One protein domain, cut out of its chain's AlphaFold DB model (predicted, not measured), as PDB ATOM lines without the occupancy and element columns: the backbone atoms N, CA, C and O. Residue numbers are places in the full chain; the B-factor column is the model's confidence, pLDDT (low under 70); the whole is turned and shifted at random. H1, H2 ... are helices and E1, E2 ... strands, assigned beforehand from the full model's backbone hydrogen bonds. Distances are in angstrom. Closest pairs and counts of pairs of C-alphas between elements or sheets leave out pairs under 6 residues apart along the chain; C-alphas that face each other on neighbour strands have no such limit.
ATOM      1  N   ASN A   2      29.277  38.184  59.693       66.50
ATOM      2  CA  ASN A   2      28.521  39.291  59.095       66.50
ATOM      3  C   ASN A   2      27.647  38.712  57.979       66.50
ATOM      4  O   ASN A   2      28.186  38.261  56.969       66.50
ATOM      5  N   GLU A   3      26.336  38.668  58.190       82.12
ATOM      6  CA  GLU A   3      25.348  38.301  57.169       82.12
ATOM      7  C   GLU A   3      25.183  39.449  56.163       82.12
ATOM      8  O   GLU A   3      25.297  40.626  56.526       82.12
ATOM      9  N   ILE A   4      24.942  39.122  54.892       88.75
ATOM     10  CA  ILE A   4      24.575  40.126  53.891       88.75
ATOM     11  C   ILE A   4      23.126  40.545  54.142       88.75
ATOM     12  O   ILE A   4      22.193  39.781  53.912       88.75
ATOM     13  N   LEU A   5      22.943  41.783  54.598       90.19
ATOM     14  CA  LEU A   5      21.629  42.391  54.780       90.19
ATOM     15  C   LEU A   5      21.292  43.238  53.554       90.19
ATOM     16  O   LEU A   5      21.852  44.321  53.373       90.19
ATOM     17  N   ILE A   6      20.388  42.743  52.711       93.12
ATOM     18  CA  ILE A   6      19.912  43.488  51.543       93.12
ATOM     19  C   ILE A   6      18.703  44.381  51.892       93.12
ATOM     20  O   ILE A   6      17.916  44.039  52.778       93.12
ATOM     21  N   PRO A   7      18.523  45.522  51.202       95.19
ATOM     22  CA  PRO A   7      17.335  46.364  51.338       95.19
ATOM     23  C   PRO A   7      16.005  45.639  51.070       95.19
ATOM     24  O   PRO A   7      15.936  44.660  50.326       95.19
ATOM     25  N   THR A   8      14.921  46.182  51.629       94.94
ATOM     26  CA  THR A   8      13.556  45.658  51.459       94.94
ATOM     27  C   THR A   8      12.990  45.935  50.065       94.94
ATOM     28  O   THR A   8      13.452  46.820  49.348       94.94
ATOM     29  N   LEU A   9      11.924  45.222  49.683       94.19
ATOM     30  CA  LEU A   9      11.321  45.308  48.346       94.19
ATOM     31  C   LEU A   9      10.965  46.738  47.898       94.19
ATOM     32  O   LEU A   9      11.152  47.083  46.731       94.19
ATOM     33  N   LEU A  10      10.483  47.588  48.812       95.25
ATOM     34  CA  LEU A  10      10.105  48.969  48.491       95.25
ATOM     35  C   LEU A  10      11.302  49.818  48.041       95.25
ATOM     36  O   LEU A  10      11.152  50.669  47.168       95.25
ATOM     37  N   PHE A  11      12.493  49.565  48.592       96.31
ATOM     38  CA  PHE A  11      13.718  50.249  48.181       96.31
ATOM     39  C   PHE A  11      13.969  50.057  46.682       96.31
ATOM     40  O   PHE A  11      14.200  51.020  45.957       96.31
ATOM     41  N   TRP A  12      13.843  48.823  46.207       96.31
ATOM     42  CA  TRP A  12      14.103  48.455  44.820       96.31
ATOM     43  C   TRP A  12      12.988  48.874  43.862       96.31
ATOM     44  O   TRP A  12      13.271  49.324  42.755       96.31
ATOM     45  N   LYS A  13      11.721  48.800  44.296       92.81
ATOM     46  CA  LYS A  13      10.574  49.307  43.518       92.81
ATOM     47  C   LYS A  13      10.681  50.803  43.211       92.81
ATOM     48  O   LYS A  13      10.138  51.253  42.210       92.81
ATOM     49  N   ASN A  14      11.419  51.549  44.030       94.81
ATOM     50  CA  ASN A  14      11.709  52.963  43.804       94.81
ATOM     51  C   ASN A  14      12.891  53.204  42.842       94.81
ATOM     52  O   ASN A  14      13.312  54.346  42.681       94.81
ATOM     53  N   GLY A  15      13.451  52.158  42.222       93.62
ATOM     54  CA  GLY A  15      14.558  52.278  41.269       93.62
ATOM     55  C   GLY A  15      15.929  52.489  41.915       93.62
ATOM     56  O   GLY A  15      16.880  52.847  41.225       93.62
ATOM     57  N   ASN A  16      16.052  52.296  43.233       96.69
ATOM     58  CA  ASN A  16      17.318  52.520  43.921       96.69
ATOM     59  C   ASN A  16      18.334  51.417  43.607       96.69
ATOM     60  O   ASN A  16      18.004  50.231  43.583       96.69
ATOM     61  N   THR A  17      19.592  51.818  43.450       96.44
ATOM     62  CA  THR A  17      20.736  50.910  43.320       96.44
ATOM     63  C   THR A  17      21.433  50.720  44.659       96.44
ATOM     64  O   THR A  17      21.400  51.610  45.512       96.44
ATOM     65  N   TRP A  18      22.137  49.608  44.830       96.00
ATOM     66  CA  TRP A  18      22.827  49.306  46.076       96.00
ATOM     67  C   TRP A  18      24.218  48.731  45.833       96.00
ATOM     68  O   TRP A  18      24.405  47.835  45.010       96.00
ATOM     69  N   TYR A  19      25.184  49.239  46.592       94.38
ATOM     70  CA  TYR A  19      26.530  48.693  46.684       94.38
ATOM     71  C   TYR A  19      26.725  48.077  48.061       94.38
ATOM     72  O   TYR A  19      26.330  48.662  49.072       94.38
ATOM     73  N   GLY A  20      27.407  46.940  48.105       92.69
ATOM     74  CA  GLY A  20      27.820  46.356  49.368       92.69
ATOM     75  C   GLY A  20      29.041  45.461  49.238       92.69
ATOM     76  O   GLY A  20      29.653  45.310  48.176       92.69
ATOM     77  N   SER A  21      29.443  44.912  50.377       92.31
ATOM     78  CA  SER A  21      30.647  44.102  50.480       92.31
ATOM     79  C   SER A  21      30.545  43.077  51.597       92.31
ATOM     80  O   SER A  21      29.993  43.378  52.656       92.31
ATOM     81  N   LYS A  22      31.183  41.922  51.401       90.62
ATOM     82  CA  LYS A  22      31.411  40.922  52.448       90.62
ATOM     83  C   LYS A  22      32.842  40.402  52.368       90.62
ATOM     84  O   LYS A  22      33.186  39.666  51.445       90.62
ATOM     85  N   GLY A  23      33.674  40.796  53.333       90.00
ATOM     86  CA  GLY A  23      35.108  40.498  53.313       90.00
ATOM     87  C   GLY A  23      35.771  41.067  52.055       90.00
ATOM     88  O   GLY A  23      35.702  42.275  51.814       90.00
ATOM     89  N   ASN A  24      36.364  40.206  51.234       90.31
ATOM     90  CA  ASN A  24      36.951  40.544  49.936       90.31
ATOM     91  C   ASN A  24      35.927  40.612  48.799       90.31
ATOM     92  O   ASN A  24      36.248  41.150  47.747       90.31
ATOM     93  N   ALA A  25      34.697  40.129  48.977       92.19
ATOM     94  CA  ALA A  25      33.669  40.258  47.952       92.19
ATOM     95  C   ALA A  25      33.126  41.695  47.906       92.19
ATOM     96  O   ALA A  25      32.871  42.323  48.943       92.19
ATOM     97  N   ARG A  26      32.942  42.217  46.697       94.75
ATOM     98  CA  ARG A  26      32.232  43.464  46.401       94.75
ATOM     99  C   ARG A  26      31.089  43.145  45.454       94.75
ATOM    100  O   ARG A  26      31.252  42.309  44.569       94.75
ATOM    101  N   PHE A  27      29.951  43.793  45.647       94.62
ATOM    102  CA  PHE A  27      28.791  43.576  44.795       94.62
ATOM    103  C   PHE A  27      27.995  44.855  44.567       94.62
ATOM    104  O   PHE A  27      27.984  45.777  45.389       94.62
ATOM    105  N   PHE A  28      27.328  44.883  43.421       95.81
ATOM    106  CA  PHE A  28      26.439  45.943  42.979       95.81
ATOM    107  C   PHE A  28      25.132  45.335  42.497       95.81
ATOM    108  O   PHE A  28      25.140  44.315  41.809       95.81
ATOM    109  N   ILE A  29      24.023  45.960  42.873       97.25
ATOM    110  CA  ILE A  29      22.683  45.480  42.569       97.25
ATOM    111  C   ILE A  29      21.850  46.655  42.079       97.25
ATOM    112  O   ILE A  29      21.831  47.722  42.703       97.25
ATOM    113  N   GLN A  30      21.139  46.447  40.980       96.75
ATOM    114  CA  GLN A  30      20.238  47.440  40.409       96.75
ATOM    115  C   GLN A  30      18.963  46.783  39.870       96.75
ATOM    116  O   GLN A  30      19.034  45.691  39.299       96.75
ATOM    117  N   PRO A  31      17.795  47.426  40.028       96.44
ATOM    118  CA  PRO A  31      16.592  47.025  39.323       96.44
ATOM    119  C   PRO A  31      16.704  47.431  37.848       96.44
ATOM    120  O   PRO A  31      17.022  48.577  37.534       96.44
ATOM    121  N   VAL A  32      16.426  46.499  36.942       94.56
ATOM    122  CA  VAL A  32      16.409  46.725  35.494       94.56
ATOM    123  C   VAL A  32      15.118  46.168  34.908       94.56
ATOM    124  O   VAL A  32      14.681  45.073  35.261       94.56
ATOM    125  N   PRO A  46      10.177  44.014  36.082       91.31
ATOM    126  CA  PRO A  46      11.536  44.371  36.467       91.31
ATOM    127  C   PRO A  46      12.231  43.228  37.221       91.31
ATOM    128  O   PRO A  46      11.621  42.497  38.007       91.31
ATOM    129  N   VAL A  47      13.543  43.125  37.026       95.56
ATOM    130  CA  VAL A  47      14.423  42.155  37.688       95.56
ATOM    131  C   VAL A  47      15.539  42.875  38.441       95.56
ATOM    132  O   VAL A  47      15.913  43.995  38.107       95.56
ATOM    133  N   LEU A  48      16.086  42.237  39.468       97.06
ATOM    134  CA  LEU A  48      17.296  42.665  40.159       97.06
ATOM    135  C   LEU A  48      18.500  42.043  39.466       97.06
ATOM    136  O   LEU A  48      18.675  40.827  39.511       97.06
ATOM    137  N   GLN A  49      19.339  42.872  38.858       97.06
ATOM    138  CA  GLN A  49      20.617  42.443  38.313       97.06
ATOM    139  C   GLN A  49      21.702  42.647  39.368       97.06
ATOM    140  O   GLN A  49      21.898  43.766  39.847       97.06
ATOM    141  N   ALA A  50      22.409  41.573  39.707       97.06
ATOM    142  CA  ALA A  50      23.515  41.581  40.650       97.06
ATOM    143  C   ALA A  50      24.829  41.259  39.939       97.06
ATOM    144  O   ALA A  50      24.899  40.337  39.129       97.06
ATOM    145  N   GLU A  51      25.873  42.006  40.272       96.50
ATOM    146  CA  GLU A  51      27.235  41.822  39.780       96.50
ATOM    147  C   GLU A  51      28.184  41.728  40.972       96.50
ATOM    148  O   GLU A  51      28.060  42.502  41.925       96.50
ATOM    149  N   LEU A  52      29.143  40.806  40.910       95.31
ATOM    150  CA  LEU A  52      30.098  40.550  41.980       95.31
ATOM    151  C   LEU A  52      31.528  40.475  41.443       95.31
ATOM    152  O   LEU A  52      31.799  39.903  40.383       95.31
ATOM    153  N   TRP A  53      32.454  41.064  42.196       94.19
ATOM    154  CA  TRP A  53      33.880  41.089  41.887       94.19
ATOM    155  C   TRP A  53      34.736  40.985  43.159       94.19
ATOM    156  O   TRP A  53      34.280  41.339  44.255       94.19
ATOM    157  N   PRO A  54      35.988  40.508  43.046       90.81
ATOM    158  CA  PRO A  54      36.940  40.570  44.144       90.81
ATOM    159  C   PRO A  54      37.408  42.016  44.367       90.81
ATOM    160  O   PRO A  54      37.754  42.739  43.430       90.81
ATOM    161  N   GLY A  55      37.422  42.439  45.628       85.62
ATOM    162  CA  GLY A  55      38.023  43.689  46.078       85.62
ATOM    163  C   GLY A  55      39.560  43.658  46.024       85.62
ATOM    164  O   GLY A  55      40.152  42.648  45.650       85.62
ATOM    165  N   PRO A  56      40.231  44.758  46.414       80.88
ATOM    166  CA  PRO A  56      39.671  45.942  47.075       80.88
ATOM    167  C   PRO A  56      39.142  47.020  46.117       80.88
ATOM    168  O   PRO A  56      38.594  48.016  46.582       80.88
ATOM    169  N   LEU A  57      39.326  46.849  44.809       78.56
ATOM    170  CA  LEU A  57      39.045  47.885  43.819       78.56
ATOM    171  C   LEU A  57      37.535  48.081  43.566       78.56
ATOM    172  O   LEU A  57      36.705  47.199  43.811       78.56
ATOM    173  N   CYS A  58      37.183  49.282  43.097       75.25
ATOM    174  CA  CYS A  58      35.829  49.631  42.658       75.25
ATOM    175  C   CYS A  58      35.486  48.934  41.335       75.25
ATOM    176  O   CYS A  58      36.385  48.584  40.575       75.25
ATOM    177  N   LYS A  59      34.188  48.794  41.030       75.50
ATOM    178  CA  LYS A  59      33.682  48.075  39.844       75.50
ATOM    179  C   LYS A  59      34.388  48.466  38.538       75.50
ATOM    180  O   LYS A  59      34.743  47.592  37.765       75.50
ATOM    181  N   GLU A  60      34.623  49.756  38.307       77.69
ATOM    182  CA  GLU A  60      35.266  50.268  37.081       77.69
ATOM    183  C   GLU A  60      36.719  49.798  36.899       77.69
ATOM    184  O   GLU A  60      37.252  49.825  35.795       77.69
ATOM    185  N   LEU A  61      37.357  49.369  37.988       76.31
ATOM    186  CA  LEU A  61      38.748  48.926  38.046       76.31
ATOM    187  C   LEU A  61      38.866  47.415  38.302       76.31
ATOM    188  O   LEU A  61      39.977  46.903  38.442       76.31
ATOM    189  N   SER A  62      37.737  46.706  38.371       82.06
ATOM    190  CA  SER A  62      37.663  45.278  38.664       82.06
ATOM    191  C   SER A  62      36.957  44.519  37.550       82.06
ATOM    192  O   SER A  62      36.002  44.994  36.941       82.06
ATOM    193  N   GLN A  63      37.385  43.279  37.326       86.75
ATOM    194  CA  GLN A  63      36.653  42.357  36.470       86.75
ATOM    195  C   GLN A  63      35.490  41.747  37.260       86.75
ATOM    196  O   GLN A  63      35.704  41.110  38.294       86.75
ATOM    197  N   VAL A  64      34.263  41.931  36.768       92.00
ATOM    198  CA  VAL A  64      33.091  41.207  37.274       92.00
ATOM    199  C   VAL A  64      33.292  39.723  36.984       92.00
ATOM    200  O   VAL A  64      33.514  39.337  35.836       92.00
ATOM    201  N   ILE A  65      33.248  38.903  38.031       92.81
ATOM    202  CA  ILE A  65      33.464  37.452  37.927       92.81
ATOM    203  C   ILE A  65      32.153  36.670  37.934       92.81
ATOM    204  O   ILE A  65      32.126  35.524  37.495       92.81
ATOM    205  N   ALA A  66      31.076  37.279  38.433       94.19
ATOM    206  CA  ALA A  66      29.773  36.649  38.520       94.19
ATOM    207  C   ALA A  66      28.665  37.689  38.342       94.19
ATOM    208  O   ALA A  66      28.712  38.772  38.932       94.19
ATOM    209  N   THR A  67      27.656  37.321  37.556       96.56
ATOM    210  CA  THR A  67      26.446  38.112  37.328       96.56
ATOM    211  C   THR A  67      25.237  37.193  37.425       96.56
ATOM    212  O   THR A  67      25.273  36.075  36.909       96.56
ATOM    213  N   ALA A  68      24.167  37.661  38.058       97.06
ATOM    214  CA  ALA A  68      22.896  36.950  38.131       97.06
ATOM    215  C   ALA A  68      21.718  37.928  38.062       97.06
ATOM    216  O   ALA A  68      21.872  39.126  38.304       97.06
ATOM    217  N   SER A  69      20.544  37.419  37.691       96.50
ATOM    218  CA  SER A  69      19.295  38.182  37.653       96.50
ATOM    219  C   SER A  69      18.217  37.448  38.436       96.50
ATOM    220  O   SER A  69      18.065  36.238  38.281       96.50
ATOM    221  N   PHE A  70      17.469  38.185  39.252       96.38
ATOM    222  CA  PHE A  70      16.421  37.651  40.120       96.38
ATOM    223  C   PHE A  70      15.126  38.442  39.933       96.38
ATOM    224  O   PHE A  70      15.189  39.639  39.649       96.38
ATOM    225  N   PRO A  71      13.945  37.831  40.096       95.75
ATOM    226  CA  PRO A  71      12.690  38.574  40.027       95.75
ATOM    227  C   PRO A  71      12.634  39.664  41.110       95.75
ATOM    228  O   PRO A  71      13.119  39.471  42.226       95.75
ATOM    229  N   LEU A  72      12.013  40.811  40.810       95.12
ATOM    230  CA  LEU A  72      11.769  41.863  41.803       95.12
ATOM    231  C   LEU A  72      10.611  41.475  42.747       95.12
ATOM    232  O   LEU A  72       9.516  42.040  42.700       95.12
ATOM    233  N   SER A  73      10.850  40.491  43.611       95.62
ATOM    234  CA  SER A  73       9.886  39.935  44.565       95.62
ATOM    235  C   SER A  73      10.568  39.564  45.885       95.62
ATOM    236  O   SER A  73      11.793  39.527  45.965       95.62
ATOM    237  N   GLU A  74       9.797  39.278  46.937       94.56
ATOM    238  CA  GLU A  74      10.368  38.818  48.217       94.56
ATOM    239  C   GLU A  74      11.148  37.503  48.067       94.56
ATOM    240  O   GLU A  74      12.220  37.353  48.648       94.56
ATOM    241  N   GLU A  75      10.663  36.584  47.227       95.38
ATOM    242  CA  GLU A  75      11.382  35.348  46.898       95.38
ATOM    243  C   GLU A  75      12.705  35.646  46.178       95.38
ATOM    244  O   GLU A  75      13.748  35.107  46.551       95.38
ATOM    245  N   GLY A  76      12.686  36.557  45.199       96.19
ATOM    246  CA  GLY A  76      13.886  36.965  44.472       96.19
ATOM    247  C   GLY A  76      14.926  37.648  45.362       96.19
ATOM    248  O   GLY A  76      16.120  37.430  45.180       96.19
ATOM    249  N   LEU A  77      14.498  38.403  46.380       96.38
ATOM    250  CA  LEU A  77      15.388  38.951  47.410       96.38
ATOM    251  C   LEU A  77      16.063  37.837  48.232       96.38
ATOM    252  O   LEU A  77      17.265  37.911  48.508       96.38
ATOM    253  N   GLY A  78      15.324  36.782  48.581       95.69
ATOM    254  CA  GLY A  78      15.885  35.600  49.239       95.69
ATOM    255  C   GLY A  78      16.935  34.897  48.372       95.69
ATOM    256  O   GLY A  78      18.058  34.671  48.826       95.69
ATOM    257  N   GLN A  79      16.600  34.635  47.104       97.00
ATOM    258  CA  GLN A  79      17.505  34.018  46.125       97.00
ATOM    259  C   GLN A  79      18.770  34.857  45.905       97.00
ATOM    260  O   GLN A  79      19.878  34.325  45.912       97.00
ATOM    261  N   LEU A  80      18.615  36.175  45.774       96.88
ATOM    262  CA  LEU A  80      19.715  37.124  45.637       96.88
ATOM    263  C   LEU A  80      20.659  37.077  46.842       96.88
ATOM    264  O   LEU A  80      21.875  37.015  46.668       96.88
ATOM    265  N   THR A  81      20.110  37.095  48.059       95.56
ATOM    266  CA  THR A  81      20.913  37.031  49.291       95.56
ATOM    267  C   THR A  81      21.712  35.736  49.348       95.56
ATOM    268  O   THR A  81      22.922  35.773  49.562       95.56
ATOM    269  N   GLN A  82      21.055  34.599  49.101       95.50
ATOM    270  CA  GLN A  82      21.714  33.297  49.081       95.50
ATOM    271  C   GLN A  82      22.822  33.243  48.023       95.50
ATOM    272  O   GLN A  82      23.935  32.812  48.316       95.50
ATOM    273  N   TRP A  83      22.552  33.731  46.813       96.62
ATOM    274  CA  TRP A  83      23.543  33.756  45.744       96.62
ATOM    275  C   TRP A  83      24.763  34.609  46.108       96.62
ATOM    276  O   TRP A  83      25.897  34.175  45.909       96.62
ATOM    277  N   LEU A  84      24.566  35.795  46.695       95.56
ATOM    278  CA  LEU A  84      25.674  36.646  47.142       95.56
ATOM    279  C   LEU A  84      26.537  35.951  48.200       95.56
ATOM    280  O   LEU A  84      27.761  36.071  48.169       95.56
ATOM    281  N   GLU A  85      25.908  35.226  49.122       94.31
ATOM    282  CA  GLU A  85      26.586  34.448  50.156       94.31
ATOM    283  C   GLU A  85      27.444  33.323  49.555       94.31
ATOM    284  O   GLU A  85      28.635  33.208  49.864       94.31
ATOM    285  N   GLU A  86      26.874  32.549  48.630       94.00
ATOM    286  CA  GLU A  86      27.563  31.463  47.927       94.00
ATOM    287  C   GLU A  86      28.741  31.970  47.084       94.00
ATOM    288  O   GLU A  86      29.820  31.377  47.118       94.00
ATOM    289  N   GLN A  87      28.573  33.086  46.368       94.12
ATOM    290  CA  GLN A  87      29.636  33.681  45.549       94.12
ATOM    291  C   GLN A  87      30.718  34.370  46.394       94.12
ATOM    292  O   GLN A  87      31.895  34.383  46.020       94.12
TER     293      GLN A  87
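AT A GLANCE: This is residues 2 to 32 and 46 to 87 of the 96 residues of an uncharacterized protein of Flavonifractor sp. An100 (UniProt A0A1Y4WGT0). A twisted sheet of four strands makes a wall, and one long helix, H2, packs on one face of it, with more of its contacts to the edge strand E4 than to any other strand; the short helix H1 sits by the end of E2 where the printed part is cut. The sheet is antiparallel throughout, in the order E1, E2, E3, E4, and the two layers, a sheet with a helix on one face, are formed by it and H2. The printed part has 73 residues, with two named helices and four named strands in the order H1, E1, E2, E3, E4, H2, and its class is mixed, helices and strands. It is compact, with a radius of gyration of the C-alphas of 11.5 A and spans of 30 by 24 by 16 A.

HOW THE PARTS SIT: The inner strands E2, residues 25 to 32, and E3, residues 47 to 54, are antiparallel neighbours at 160 degrees; N 28 and O 51 are within hydrogen-bond range at 2.9 A. E1, residues 18 to 22, forms a hairpin with E2 at 156 degrees, with N 20 and O 27 3.0 A apart. E4, residues 66 to 71, forms a hairpin with E3 at 159 degrees, with N 50 and O 68 2.9 A apart. The edge strands E1 and E4 are apart. From edge to edge the strands' lines turn by 53 degrees. H2, residues 74 to 87, is on the sheet; its closest C-alphas to E4 are those of Gly 76 and Phe 70, 5.1 A apart, and to E3 those of Leu 80 and Ala 50, 7.7 A apart. H1, residues 9 to 13, only grazes the sheet with residues 11 to 13; its closest C-alphas to E2 are those of Trp 12 and Pro 31, 6.2 A apart. H1 and H2 are close but not clearly touching, with the C-alphas of Leu 9 and Glu 74 6.6 A apart. In both helices every O i to N i+4 pair is within hydrogen-bond range.

IN THESE COORDINATES: E2 measures 22.2 A from first to last C-alpha, beginning at C-alpha 25 (33.669, 40.258, 47.952). E3 measures 23.5 A, E4 17.3 A and E1 13.6 A. H2 measures 20.1 A and ends at C-alpha 87 (29.636, 33.681, 45.549). H1 measures 6.3 A and begins at C-alpha 9 (11.321, 45.308, 48.346).

THE WHOLE: The two C-alphas farthest apart are those of Leu 61 and Glu 75, 31.8 A. Residues 33 to 45, in the link from E2 to E3, are not printed; C-alphas 32 and 46 are 5.5 A apart across this cut. The link from E3 to E4, with 11 residues, is long; those from H1 to E1, E1 to E2 and E4 to H2 are tight. The mean pLDDT of the printed part is 92.3, and residue 2 is under 70.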